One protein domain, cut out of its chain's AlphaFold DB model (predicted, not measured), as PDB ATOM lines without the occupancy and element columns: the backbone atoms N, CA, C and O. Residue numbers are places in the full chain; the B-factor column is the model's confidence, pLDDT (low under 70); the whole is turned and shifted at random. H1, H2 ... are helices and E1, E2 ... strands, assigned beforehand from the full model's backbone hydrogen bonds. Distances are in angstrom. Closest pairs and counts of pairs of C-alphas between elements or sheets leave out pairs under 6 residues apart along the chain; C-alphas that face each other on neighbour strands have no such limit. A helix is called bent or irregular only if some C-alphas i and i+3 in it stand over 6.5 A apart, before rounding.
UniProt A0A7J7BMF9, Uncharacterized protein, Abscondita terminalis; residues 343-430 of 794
ATOM      1  N   ILE A 343     -19.738  31.972  -7.163       85.38
ATOM      2  CA  ILE A 343     -19.000  30.830  -6.615       85.38
ATOM      3  C   ILE A 343     -19.809  30.223  -5.470       85.38
ATOM      4  O   ILE A 343     -19.930  30.820  -4.402       85.38
ATOM      5  N   GLN A 344     -20.319  29.015  -5.682       85.00
ATOM      6  CA  GLN A 344     -21.087  28.269  -4.691       85.00
ATOM      7  C   GLN A 344     -20.166  27.740  -3.590       85.00
ATOM      8  O   GLN A 344     -19.055  27.293  -3.853       85.00
ATOM      9  N   THR A 345     -20.607  27.771  -2.337       85.50
ATOM     10  CA  THR A 345     -19.837  27.239  -1.200       85.50
ATOM     11  C   THR A 345     -20.693  26.251  -0.422       85.50
ATOM     12  O   THR A 345     -21.771  26.601   0.048       85.50
ATOM     13  N   HIS A 346     -20.228  25.006  -0.309       84.44
ATOM     14  CA  HIS A 346     -20.941  23.920   0.367       84.44
ATOM     15  C   HIS A 346     -20.280  23.571   1.699       84.44
ATOM     16  O   HIS A 346     -19.053  23.473   1.735       84.44
ATOM     17  N   PRO A 347     -21.048  23.326   2.772       80.31
ATOM     18  CA  PRO A 347     -20.522  22.754   4.008       80.31
ATOM     19  C   PRO A 347     -19.787  21.424   3.773       80.31
ATOM     20  O   PRO A 347     -20.185  20.610   2.940       80.31
ATOM     21  N   ILE A 348     -18.708  21.169   4.517       78.50
ATOM     22  CA  ILE A 348     -18.011  19.876   4.474       78.50
ATOM     23  C   ILE A 348     -18.751  18.872   5.374       78.50
ATOM     24  O   ILE A 348     -18.929  19.099   6.568       78.50
ATOM     25  N   ALA A 349     -19.142  17.722   4.813       58.34
ATOM     26  CA  ALA A 349     -20.045  16.734   5.424       58.34
ATOM     27  C   ALA A 349     -19.568  16.056   6.736       58.34
ATOM     28  O   ALA A 349     -20.270  15.197   7.265       58.34
ATOM     29  N   GLN A 350     -18.383  16.380   7.262       51.38
ATOM     30  CA  GLN A 350     -17.752  15.656   8.378       51.38
ATOM     31  C   GLN A 350     -17.794  16.361   9.743       51.38
ATOM     32  O   GLN A 350     -17.240  15.814  10.694       51.38
ATOM     33  N   GLN A 351     -18.445  17.520   9.898       53.19
ATOM     34  CA  GLN A 351     -18.383  18.259  11.168       53.19
ATOM     35  C   GLN A 351     -19.696  18.301  11.964       53.19
ATOM     36  O   GLN A 351     -20.778  18.596  11.458       53.19
ATOM     37  N   GLN A 352     -19.561  18.014  13.263       50.28
ATOM     38  CA  GLN A 352     -20.578  18.203  14.293       50.28
ATOM     39  C   GLN A 352     -20.653  19.680  14.718       50.28
ATOM     40  O   GLN A 352     -19.657  20.246  15.151       50.28
ATOM     41  N   ARG A 353     -21.878  20.227  14.674       58.69
ATOM     42  CA  ARG A 353     -22.399  21.373  15.453       58.69
ATOM     43  C   ARG A 353     -21.506  22.625  15.529       58.69
ATOM     44  O   ARG A 353     -20.936  22.914  16.575       58.69
ATOM     45  N   CYS A 354     -21.515  23.439  14.472       57.03
ATOM     46  CA  CYS A 354     -21.403  24.892  14.658       57.03
ATOM     47  C   CYS A 354     -22.779  25.465  15.028       57.03
ATOM     48  O   CYS A 354     -23.805  24.972  14.553       57.03
ATOM     49  N   ASP A 355     -22.795  26.510  15.856       64.12
ATOM     50  CA  ASP A 355     -24.020  27.181  16.314       64.12
ATOM     51  C   ASP A 355     -24.748  27.940  15.193       64.12
ATOM     52  O   ASP A 355     -25.966  28.110  15.257       64.12
ATOM     53  N   ARG A 356     -24.007  28.391  14.173       73.94
ATOM     54  CA  ARG A 356     -24.515  29.126  13.012       73.94
ATOM     55  C   ARG A 356     -23.961  28.530  11.727       73.94
ATOM     56  O   ARG A 356     -22.789  28.171  11.643       73.94
ATOM     57  N   TRP A 357     -24.792  28.487  10.695       79.94
ATOM     58  CA  TRP A 357     -24.431  27.921   9.394       79.94
ATOM     59  C   TRP A 357     -23.333  28.687   8.647       79.94
ATOM     60  O   TRP A 357     -22.598  28.097   7.861       79.94
ATOM     61  N   ILE A 358     -23.192  29.985   8.915       77.81
ATOM     62  CA  ILE A 358     -22.111  30.802   8.357       77.81
ATOM     63  C   ILE A 358     -20.746  30.484   8.990       77.81
ATOM     64  O   ILE A 358     -19.727  30.754   8.373       77.81
ATOM     65  N   ASP A 359     -20.674  29.860  10.163       78.62
ATOM     66  CA  ASP A 359     -19.385  29.596  10.825       78.62
ATOM     67  C   ASP A 359     -18.791  28.224  10.452       78.62
ATOM     68  O   ASP A 359     -17.706  27.867  10.900       78.62
ATOM     69  N   ILE A 360     -19.487  27.458   9.606       78.19
ATOM     70  CA  ILE A 360     -19.080  26.112   9.189       78.19
ATOM     71  C   ILE A 360     -17.922  26.180   8.182       78.19
ATOM     72  O   ILE A 360     -17.850  27.083   7.345       78.19
ATOM     73  N   GLU A 361     -17.035  25.181   8.210       80.25
ATOM     74  CA  GLU A 361     -16.046  24.981   7.152       80.25
ATOM     75  C   GLU A 361     -16.721  24.649   5.816       80.25
ATOM     76  O   GLU A 361     -17.455  23.665   5.673       80.25
ATOM     77  N   VAL A 362     -16.437  25.476   4.811       82.12
ATOM     78  CA  VAL A 362     -17.043  25.378   3.483       82.12
ATOM     79  C   VAL A 362     -16.017  25.053   2.404       82.12
ATOM     80  O   VAL A 362     -14.886  25.536   2.411       82.12
ATOM     81  N   GLN A 363     -16.448  24.272   1.420       82.56
ATOM     82  CA  GLN A 363     -15.744  24.010   0.176       82.56
ATOM     83  C   GLN A 363     -16.366  24.842  -0.949       82.56
ATOM     84  O   GLN A 363     -17.537  24.671  -1.291       82.56
ATOM     85  N   ALA A 364     -15.567  25.717  -1.559       81.00
ATOM     86  CA  ALA A 364     -15.979  26.461  -2.741       81.00
ATOM     87  C   ALA A 364     -16.003  25.565  -3.991       81.00
ATOM     88  O   ALA A 364     -15.093  24.767  -4.225       81.00
ATOM     89  N   ARG A 365     -17.038  25.730  -4.808       74.44
ATOM     90  CA  ARG A 365     -17.260  25.092  -6.102       74.44
ATOM     91  C   ARG A 365     -17.652  26.180  -7.097       74.44
ATOM     92  O   ARG A 365     -18.492  27.026  -6.815       74.44
ATOM     93  N   SER A 366     -17.013  26.185  -8.258       69.19
ATOM     94  CA  SER A 366     -17.321  27.118  -9.342       69.19
ATOM     95  C   SER A 366     -17.447  26.330 -10.632       69.19
ATOM     96  O   SER A 366     -16.641  25.433 -10.882       69.19
ATOM     97  N   VAL A 367     -18.437  26.684 -11.447       58.34
ATOM     98  CA  VAL A 367     -18.613  26.143 -12.802       58.34
ATOM     99  C   VAL A 367     -17.605  26.776 -13.773       58.34
ATOM    100  O   VAL A 367     -17.138  26.121 -14.701       58.34
ATOM    101  N   ASN A 368     -17.193  28.019 -13.503       59.00
ATOM    102  CA  ASN A 368     -16.244  28.777 -14.318       59.00
ATOM    103  C   ASN A 368     -14.811  28.704 -13.769       59.00
ATOM    104  O   ASN A 368     -14.602  28.623 -12.552       59.00
ATOM    105  N   VAL A 369     -13.816  28.805 -14.664       61.66
ATOM    106  CA  VAL A 369     -12.391  28.951 -14.309       61.66
ATOM    107  C   VAL A 369     -12.182  30.323 -13.659       61.66
ATOM    108  O   VAL A 369     -11.880  31.312 -14.323       61.66
ATOM    109  N   ALA A 370     -12.395  30.397 -12.346       70.06
ATOM    110  CA  ALA A 370     -12.194  31.603 -11.553       70.06
ATOM    111  C   ALA A 370     -10.751  31.680 -11.025       70.06
ATOM    112  O   ALA A 370     -10.097  30.664 -10.782       70.06
ATOM    113  N   SER A 371     -10.234  32.897 -10.839       80.19
ATOM    114  CA  SER A 371      -8.914  33.095 -10.236       80.19
ATOM    115  C   SER A 371      -8.906  32.636  -8.773       80.19
ATOM    116  O   SER A 371      -9.928  32.670  -8.086       80.19
ATOM    117  N   THR A 372      -7.732  32.274  -8.257       80.75
ATOM    118  CA  THR A 372      -7.546  31.962  -6.828       80.75
ATOM    119  C   THR A 372      -7.990  33.113  -5.921       80.75
ATOM    120  O   THR A 372      -8.555  32.871  -4.857       80.75
ATOM    121  N   GLY A 373      -7.814  34.361  -6.369       81.19
ATOM    122  CA  GLY A 373      -8.314  35.550  -5.677       81.19
ATOM    123  C   GLY A 373      -9.842  35.587  -5.568       81.19
ATOM    124  O   GLY A 373     -10.362  35.901  -4.502       81.19
ATOM    125  N   ASN A 374     -10.567  35.199  -6.623       83.25
ATOM    126  CA  ASN A 374     -12.031  35.130  -6.593       83.25
ATOM    127  C   ASN A 374     -12.531  34.016  -5.667       83.25
ATOM    128  O   ASN A 374     -13.499  34.230  -4.944       83.25
ATOM    129  N   PHE A 375     -11.855  32.861  -5.634       83.00
ATOM    130  CA  PHE A 375     -12.165  31.798  -4.672       83.00
ATOM    131  C   PHE A 375     -11.933  32.245  -3.222       83.00
ATOM    132  O   PHE A 375     -12.781  31.998  -2.367       83.00
ATOM    133  N   GLY A 376     -10.830  32.950  -2.949       84.00
ATOM    134  CA  GLY A 376     -10.570  33.534  -1.630       84.00
ATOM    135  C   GLY A 376     -11.625  34.572  -1.233       84.00
ATOM    136  O   GLY A 376     -12.143  34.537  -0.120       84.00
ATOM    137  N   ALA A 377     -12.009  35.453  -2.160       85.31
ATOM    138  CA  ALA A 377     -13.072  36.430  -1.935       85.31
ATOM    139  C   ALA A 377     -14.438  35.763  -1.699       85.31
ATOM    140  O   ALA A 377     -15.174  36.190  -0.816       85.31
ATOM    141  N   ALA A 378     -14.769  34.697  -2.431       85.81
ATOM    142  CA  ALA A 378     -16.010  33.949  -2.233       85.81
ATOM    143  C   ALA A 378     -16.070  33.269  -0.860       85.81
ATOM    144  O   ALA A 378     -17.119  33.294  -0.221       85.81
ATOM    145  N   TYR A 379     -14.946  32.731  -0.378       85.94
ATOM    146  CA  TYR A 379     -14.841  32.178   0.973       85.94
ATOM    147  C   TYR A 379     -15.100  33.240   2.053       85.94
ATOM    148  O   TYR A 379     -15.858  33.001   2.990       85.94
ATOM    149  N   ILE A 380     -14.516  34.433   1.901       86.62
ATOM    150  CA  ILE A 380     -14.671  35.530   2.869       86.62
ATOM    151  C   ILE A 380     -16.091  36.114   2.825       86.62
ATOM    152  O   ILE A 380     -16.693  36.356   3.869       86.62
ATOM    153  N   PHE A 381     -16.625  36.365   1.627       89.88
ATOM    154  CA  PHE A 381     -17.883  37.092   1.446       89.88
ATOM    155  C   PHE A 381     -19.129  36.213   1.527       89.88
ATOM    156  O   PHE A 381     -20.187  36.715   1.898       89.88
ATOM    157  N   GLY A 382     -19.022  34.921   1.208       86.62
ATOM    158  CA  GLY A 382     -20.090  33.939   1.401       86.62
ATOM    159  C   GLY A 382     -21.417  34.270   0.709       86.62
ATOM    160  O   GLY A 382     -22.470  33.926   1.237       86.62
ATOM    161  N   PHE A 383     -21.391  34.947  -0.449       88.25
ATOM    162  CA  PHE A 383     -22.612  35.327  -1.181       88.25
ATOM    163  C   PHE A 383     -23.479  34.115  -1.567       88.25
ATOM    164  O   PHE A 383     -24.693  34.238  -1.624       88.25
ATOM    165  N   GLN A 384     -22.878  32.942  -1.804       86.31
ATOM    166  CA  GLN A 384     -23.576  31.719  -2.232       86.31
ATOM    167  C   GLN A 384     -23.261  30.521  -1.322       86.31
ATOM    168  O   GLN A 384     -22.905  29.436  -1.786       86.31
ATOM    169  N   THR A 385     -23.327  30.713  -0.005       87.06
ATOM    170  CA  THR A 385     -23.082  29.633   0.970       87.06
ATOM    171  C   THR A 385     -24.335  28.799   1.210       87.06
ATOM    172  O   THR A 385     -25.310  29.321   1.734       87.06
ATOM    173  N   PHE A 386     -24.330  27.524   0.822       86.06
ATOM    174  CA  PHE A 386     -25.493  26.631   0.864       86.06
ATOM    175  C   PHE A 386     -25.878  26.217   2.287       86.06
ATOM    176  O   PHE A 386     -25.026  25.869   3.105       86.06
ATOM    177  N   LYS A 387     -27.190  26.182   2.551       86.81
ATOM    178  CA  LYS A 387     -27.761  25.606   3.772       86.81
ATOM    179  C   LYS A 387     -28.004  24.112   3.554       86.81
ATOM    180  O   LYS A 387     -28.864  23.724   2.753       86.81
ATOM    181  N   GLU A 388     -27.257  23.269   4.258       84.19
ATOM    182  CA  GLU A 388     -27.426  21.811   4.244       84.19
ATOM    183  C   GLU A 388     -27.989  21.314   5.586       84.19
ATOM    184  O   GLU A 388     -27.640  21.862   6.637       84.19
ATOM    185  N   PRO A 389     -28.890  20.312   5.575       78.94
ATOM    186  CA  PRO A 389     -29.458  19.767   6.802       78.94
ATOM    187  C   PRO A 389     -28.385  19.034   7.615       78.94
ATOM    188  O   PRO A 389     -27.631  18.216   7.089       78.94
ATOM    189  N   GLY A 390     -28.347  19.304   8.916       73.62
ATOM    190  CA  GLY A 390     -27.490  18.618   9.874       73.62
ATOM    191  C   GLY A 390     -28.103  17.323  10.420       73.62
ATOM    192  O   GLY A 390     -29.169  16.862  10.003       73.62
ATOM    193  N   ALA A 391     -27.427  16.732  11.406       69.62
ATOM    194  CA  ALA A 391     -27.914  15.549  12.114       69.62
ATOM    195  C   ALA A 391     -28.978  15.919  13.166       69.62
ATOM    196  O   ALA A 391     -28.759  16.796  14.000       69.62
ATOM    197  N   GLY A 392     -30.113  15.215  13.170       71.94
ATOM    198  CA  GLY A 392     -31.210  15.442  14.114       71.94
ATOM    199  C   GLY A 392     -32.366  14.458  13.909       71.94
ATOM    200  O   GLY A 392     -32.528  13.917  12.817       71.94
ATOM    201  N   ALA A 393     -33.156  14.221  14.960       74.50
ATOM    202  CA  ALA A 393     -34.276  13.272  14.929       74.50
ATOM    203  C   ALA A 393     -35.491  13.798  14.139       74.50
ATOM    204  O   ALA A 393     -36.141  13.034  13.433       74.50
ATOM    205  N   ASN A 394     -35.754  15.109  14.213       81.94
ATOM    206  CA  ASN A 394     -36.885  15.775  13.559       81.94
ATOM    207  C   ASN A 394     -36.389  16.825  12.552       81.94
ATOM    208  O   ASN A 394     -35.264  17.315  12.665       81.94
ATOM    209  N   ILE A 395     -37.226  17.209  11.580       83.00
ATOM    210  CA  ILE A 395     -36.870  18.197  10.546       83.00
ATOM    211  C   ILE A 395     -36.451  19.558  11.122       83.00
ATOM    212  O   ILE A 395     -35.465  20.120  10.654       83.00
ATOM    213  N   THR A 396     -37.106  20.027  12.188       84.00
ATOM    214  CA  THR A 396     -36.706  21.245  12.911       84.00
ATOM    215  C   THR A 396     -35.305  21.107  13.507       84.00
ATOM    216  O   THR A 396     -34.441  21.944  13.272       84.00
ATOM    217  N   ALA A 397     -35.032  19.996  14.198       81.25
ATOM    218  CA  ALA A 397     -33.735  19.747  14.829       81.25
ATOM    219  C   ALA A 397     -32.595  19.599  13.806       81.25
ATOM    220  O   ALA A 397     -31.475  20.028  14.065       81.25
ATOM    221  N   ARG A 398     -32.873  19.021  12.627       81.75
ATOM    222  CA  ARG A 398     -31.899  18.923  11.526       81.75
ATOM    223  C   ARG A 398     -31.511  20.287  10.953       81.75
ATOM    224  O   ARG A 398     -30.417  20.428  10.422       81.75
ATOM    225  N   ASN A 399     -32.393  21.276  11.053       84.50
ATOM    226  CA  ASN A 399     -32.261  22.568  10.377       84.50
ATOM    227  C   ASN A 399     -32.077  23.754  11.339       84.50
ATOM    228  O   ASN A 399     -32.045  24.911  10.922       84.50
ATOM    229  N   GLN A 400     -31.881  23.468  12.626       83.06
ATOM    230  CA  GLN A 400     -31.677  24.466  13.678       83.06
ATOM    231  C   GLN A 400     -30.438  25.350  13.440       83.06
ATOM    232  O   GLN A 400     -30.405  26.500  13.866       83.06
ATOM    233  N   SER A 401     -29.422  24.835  12.739       80.88
ATOM    234  CA  SER A 401     -28.174  25.560  12.459       80.88
ATOM    235  C   SER A 401     -28.352  26.763  11.533       80.88
ATOM    236  O   SER A 401     -27.539  27.685  11.584       80.88
ATOM    237  N   TRP A 402     -29.395  26.770  10.695       85.50
ATOM    238  CA  TRP A 402     -29.644  27.841   9.729       85.50
ATOM    239  C   TRP A 402     -30.992  28.545   9.880       85.50
ATOM    240  O   TRP A 402     -31.098  29.695   9.466       85.50
ATOM    241  N   SER A 403     -31.992  27.910  10.496       88.06
ATOM    242  CA  SER A 403     -33.321  28.501  10.684       88.06
ATOM    243  C   SER A 403     -33.302  29.671  11.677       88.06
ATOM    244  O   SER A 403     -32.692  29.578  12.749       88.06
ATOM    245  N   CYS A 404     -34.012  30.757  11.349       87.50
ATOM    246  CA  CYS A 404     -34.284  31.888  12.254       87.50
ATOM    247  C   CYS A 404     -35.440  31.641  13.252       87.50
ATOM    248  O   CYS A 404     -35.778  32.515  14.057       87.50
ATOM    249  N   VAL A 405     -36.042  30.449  13.213       89.00
ATOM    250  CA  VAL A 405     -37.140  30.005  14.082       89.00
ATOM    251  C   VAL A 405     -36.824  28.618  14.649       89.00
ATOM    252  O   VAL A 405     -36.340  27.740  13.935       89.00
ATOM    253  N   ASP A 406     -37.117  28.411  15.931       87.44
ATOM    254  CA  ASP A 406     -36.946  27.142  16.641       87.44
ATOM    255  C   ASP A 406     -38.209  26.781  17.440       87.44
ATOM    256  O   ASP A 406     -39.116  27.599  17.606       87.44
ATOM    257  N   THR A 407     -38.301  25.548  17.927       87.12
ATOM    258  CA  THR A 407     -39.419  25.098  18.765       87.12
ATOM    259  C   THR A 407     -39.371  25.801  20.125       87.12
ATOM    260  O   THR A 407     -38.343  25.777  20.803       87.12
ATOM    261  N   ASP A 408     -40.483  26.409  20.556       86.31
ATOM    262  CA  ASP A 408     -40.570  26.974  21.904       86.31
ATOM    263  C   ASP A 408     -40.759  25.842  22.933       86.31
ATOM    264  O   ASP A 408     -41.781  25.150  22.889       86.31
ATOM    265  N   PRO A 409     -39.815  25.629  23.872       82.94
ATOM    266  CA  PRO A 409     -39.958  24.602  24.900       82.94
ATOM    267  C   PRO A 409     -41.121  24.864  25.870       82.94
ATOM    268  O   PRO A 409     -41.513  23.945  26.586       82.94
ATOM    269  N   ALA A 410     -41.653  26.091  25.922       84.19
ATOM    270  CA  ALA A 410     -42.770  26.469  26.789       84.19
ATOM    271  C   ALA A 410     -44.151  26.383  26.107       84.19
ATOM    272  O   ALA A 410     -45.164  26.617  26.766       84.19
ATOM    273  N   ALA A 411     -44.218  26.060  24.811       84.12
ATOM    274  CA  ALA A 411     -45.479  25.994  24.078       84.12
ATOM    275  C   ALA A 411     -46.237  24.677  24.318       84.12
ATOM    276  O   ALA A 411     -45.651  23.598  24.299       84.12
ATOM    277  N   GLU A 412     -47.567  24.756  24.466       81.25
ATOM    278  CA  GLU A 412     -48.441  23.575  24.598       81.25
ATOM    279  C   GLU A 412     -48.403  22.668  23.358       81.25
ATOM    280  O   GLU A 412     -48.511  21.448  23.470       81.25
ATOM    281  N   VAL A 413     -48.227  23.263  22.172       84.94
ATOM    282  CA  VAL A 413     -48.054  22.555  20.900       84.94
ATOM    283  C   VAL A 413     -46.688  22.935  20.320       84.94
ATOM    284  O   VAL A 413     -46.492  24.108  19.987       84.94
ATOM    285  N   PRO A 414     -45.739  21.987  20.189       82.62
ATOM    286  CA  PRO A 414     -44.408  22.284  19.678       82.62
ATOM    287  C   PRO A 414     -44.457  22.583  18.180       82.62
ATOM    288  O   PRO A 414     -45.031  21.824  17.397       82.62
ATOM    289  N   TRP A 415     -43.808  23.670  17.766       87.06
ATOM    290  CA  TRP A 415     -43.649  23.979  16.349       87.06
ATOM    291  C   TRP A 415     -42.751  22.954  15.643       87.06
ATOM    292  O   TRP A 415     -41.623  22.684  16.068       87.06
ATOM    293  N   LEU A 416     -43.253  22.417  14.530       87.38
ATOM    294  CA  LEU A 416     -42.521  21.576  13.589       87.38
ATOM    295  C   LEU A 416     -42.381  22.329  12.268       87.38
ATOM    296  O   LEU A 416     -43.369  22.832  11.734       87.38
ATOM    297  N   MET A 417     -41.157  22.397  11.749       87.69
ATOM    298  CA  MET A 417     -40.883  23.087  10.498       87.69
ATOM    299  C   MET A 417     -41.573  22.359   9.332       87.69
ATOM    300  O   MET A 417     -41.345  21.156   9.178       87.69
ATOM    301  N   PRO A 418     -42.395  23.048   8.517       87.94
ATOM    302  CA  PRO A 418     -42.995  22.455   7.323       87.94
ATOM    303  C   PRO A 418     -41.934  22.002   6.313       87.94
ATOM    304  O   PRO A 418     -40.885  22.635   6.191       87.94
ATOM    305  N   ASP A 419     -42.223  20.954   5.539       84.50
ATOM    306  CA  ASP A 419     -41.299  20.463   4.504       84.50
ATOM    307  C   ASP A 419     -41.001  21.544   3.452       84.50
ATOM    308  O   ASP A 419     -39.840  21.764   3.110       84.50
ATOM    309  N   ALA A 420     -42.014  22.313   3.041       82.44
ATOM    310  CA  ALA A 420     -41.864  23.403   2.077       82.44
ATOM    311  C   ALA A 420     -40.937  24.536   2.574       82.44
ATOM    312  O   ALA A 420     -40.176  25.121   1.803       82.44
ATOM    313  N   TRP A 421     -40.889  24.778   3.890       87.31
ATOM    314  CA  TRP A 421     -39.921  25.699   4.500       87.31
ATOM    315  C   TRP A 421     -38.484  25.172   4.360       87.31
ATOM    316  O   TRP A 421     -37.550  25.925   4.102       87.31
ATOM    317  N   ALA A 422     -38.286  23.857   4.497       84.88
ATOM    318  CA  ALA A 422     -36.979  23.246   4.277       84.88
ATOM    319  C   ALA A 422     -36.584  23.256   2.797       84.88
ATOM    320  O   ALA A 422     -35.409  23.446   2.486       84.88
ATOM    321  N   GLU A 423     -37.527  23.028   1.886       85.19
ATOM    322  CA  GLU A 423     -37.281  22.992   0.441       85.19
ATOM    323  C   GLU A 423     -36.846  24.359  -0.095       85.19
ATOM    324  O   GLU A 423     -35.838  24.437  -0.797       85.19
ATOM    325  N   THR A 424     -37.503  25.432   0.352       86.94
ATOM    326  CA  THR A 424     -37.262  26.813  -0.102       86.94
ATOM    327  C   THR A 424     -36.001  27.468   0.486       86.94
ATOM    328  O   THR A 424     -35.611  28.567   0.086       86.94
ATOM    329  N   ARG A 425     -35.288  26.800   1.406       85.25
ATOM    330  CA  ARG A 425     -34.138  27.356   2.160       85.25
ATOM    331  C   ARG A 425     -32.996  27.922   1.300       85.25
ATOM    332  O   ARG A 425     -32.206  28.737   1.779       85.25
ATOM    333  N   ASN A 426     -32.842  27.418   0.072       87.50
ATOM    334  CA  ASN A 426     -31.773  27.793  -0.859       87.50
ATOM    335  C   ASN A 426     -32.296  28.522  -2.109       87.50
ATOM    336  O   ASN A 426     -31.505  28.767  -3.017       87.50
ATOM    337  N   ASP A 427     -33.568  28.929  -2.151       84.38
ATOM    338  CA  ASP A 427     -34.180  29.556  -3.334       84.38
ATOM    339  C   ASP A 427     -33.423  30.799  -3.795       84.38
ATOM    340  O   ASP A 427     -33.233  31.019  -4.990       84.38
ATOM    341  N   ARG A 428     -32.884  31.577  -2.849       84.00
ATOM    342  CA  ARG A 428     -32.105  32.784  -3.153       84.00
ATOM    343  C   ARG A 428     -30.695  32.516  -3.708       84.00
ATOM    344  O   ARG A 428     -29.984  33.461  -4.028       84.00
ATOM    345  N   ARG A 429     -30.287  31.247  -3.806       80.81
ATOM    346  CA  ARG A 429     -28.999  30.783  -4.365       80.81
ATOM    347  C   ARG A 429     -29.160  30.088  -5.710       80.81
ATOM    348  O   ARG A 429     -28.181  29.613  -6.289       80.81
ATOM    349  N   THR A 430     -30.398  29.994  -6.188       76.75
ATOM    350  CA  THR A 430     -30.677  29.499  -7.527       76.75
ATOM    351  C   THR A 430     -30.172  30.531  -8.525       76.75
ATOM    352  O   THR A 430     -30.518  31.713  -8.468       76.75
TER     353      THR A 430
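This is residues 343 to 430 of the 794 residues of an uncharacterized protein of Abscondita terminalis (UniProt A0A7J7BMF9). This is a loose, drawn-out domain with a small strand-and-helix head at one end, where helix H1 packs on the antiparallel hairpin E1 and E2, and a second small group of the short helix H2 and strand E3 at the other. Residues 382 to 394 run between the two groups, residues 408 to 413 stick out at the far end, and helix H3 comes back from there towards E1. The printed part has 88 residues with three named helices and three named strands, in the order E1, E2, H1, H2, E3, H3; the class is mixed, helices and strands, with 37 residues, under half, in named elements. The radius of gyration of the C-alphas is 15.2 A, and they span 53 by 25 by 18 A.

Begin with the sheet of two strands, E1 at residues 344 to 347 and E2 at residues 362 to 365, a hairpin whose directions stand at 147 degrees, antiparallel. Look there for N 346 and O 363, 2.9 A apart, and N 363 and O 346, 2.7 A apart, both within hydrogen-bond range. Find next H1, residues 372 to 381; its closest C-alphas to E2 are those of Phe 375 and Ala 364, 6.8 A apart. Go next to H2, residues 395 to 399, and E3, residues 405 to 407, which pairs with no named strand; their closest C-alphas are those of Thr 396 and Asp 406, 7.0 A apart. H3, residues 419 to 429, is close to H2 but not clearly touching it, with the C-alphas of Ala 422 and Asn 399 closest at 7.7 A. H3 and E1 are only just apart, closest at 8.3 A. H1 and H2 have every O i to N i+4 pair within hydrogen-bond range; H3 has 2 of 7, and 4 of 8 O i to N i+3 pairs.

Find C-alpha 344 at (-21.087, 28.269, -4.691), where E1 begins; it runs 10.3 A, and E2 runs 9.6 A. From C-alpha 372 at (-7.546, 31.962, -6.828), H1 runs 14.2 A. H2 is 6.4 A long and E3 7.2 A. H3 runs 18.3 A to C-alpha 429 at (-28.999, 30.783, -4.365) and is irregular, with C-alphas 425 and 428 7.9 A apart.

The two farthest C-alphas, those of Ser 371 and Glu 412, are 53.5 A apart. The printed part has no cut. The links E1 to E2, H1 to H2 and E3 to H3 are long. The mean pLDDT of the printed part is 79.9; look for values under 70 at residues 349 to 355, 366 to 369 and 391.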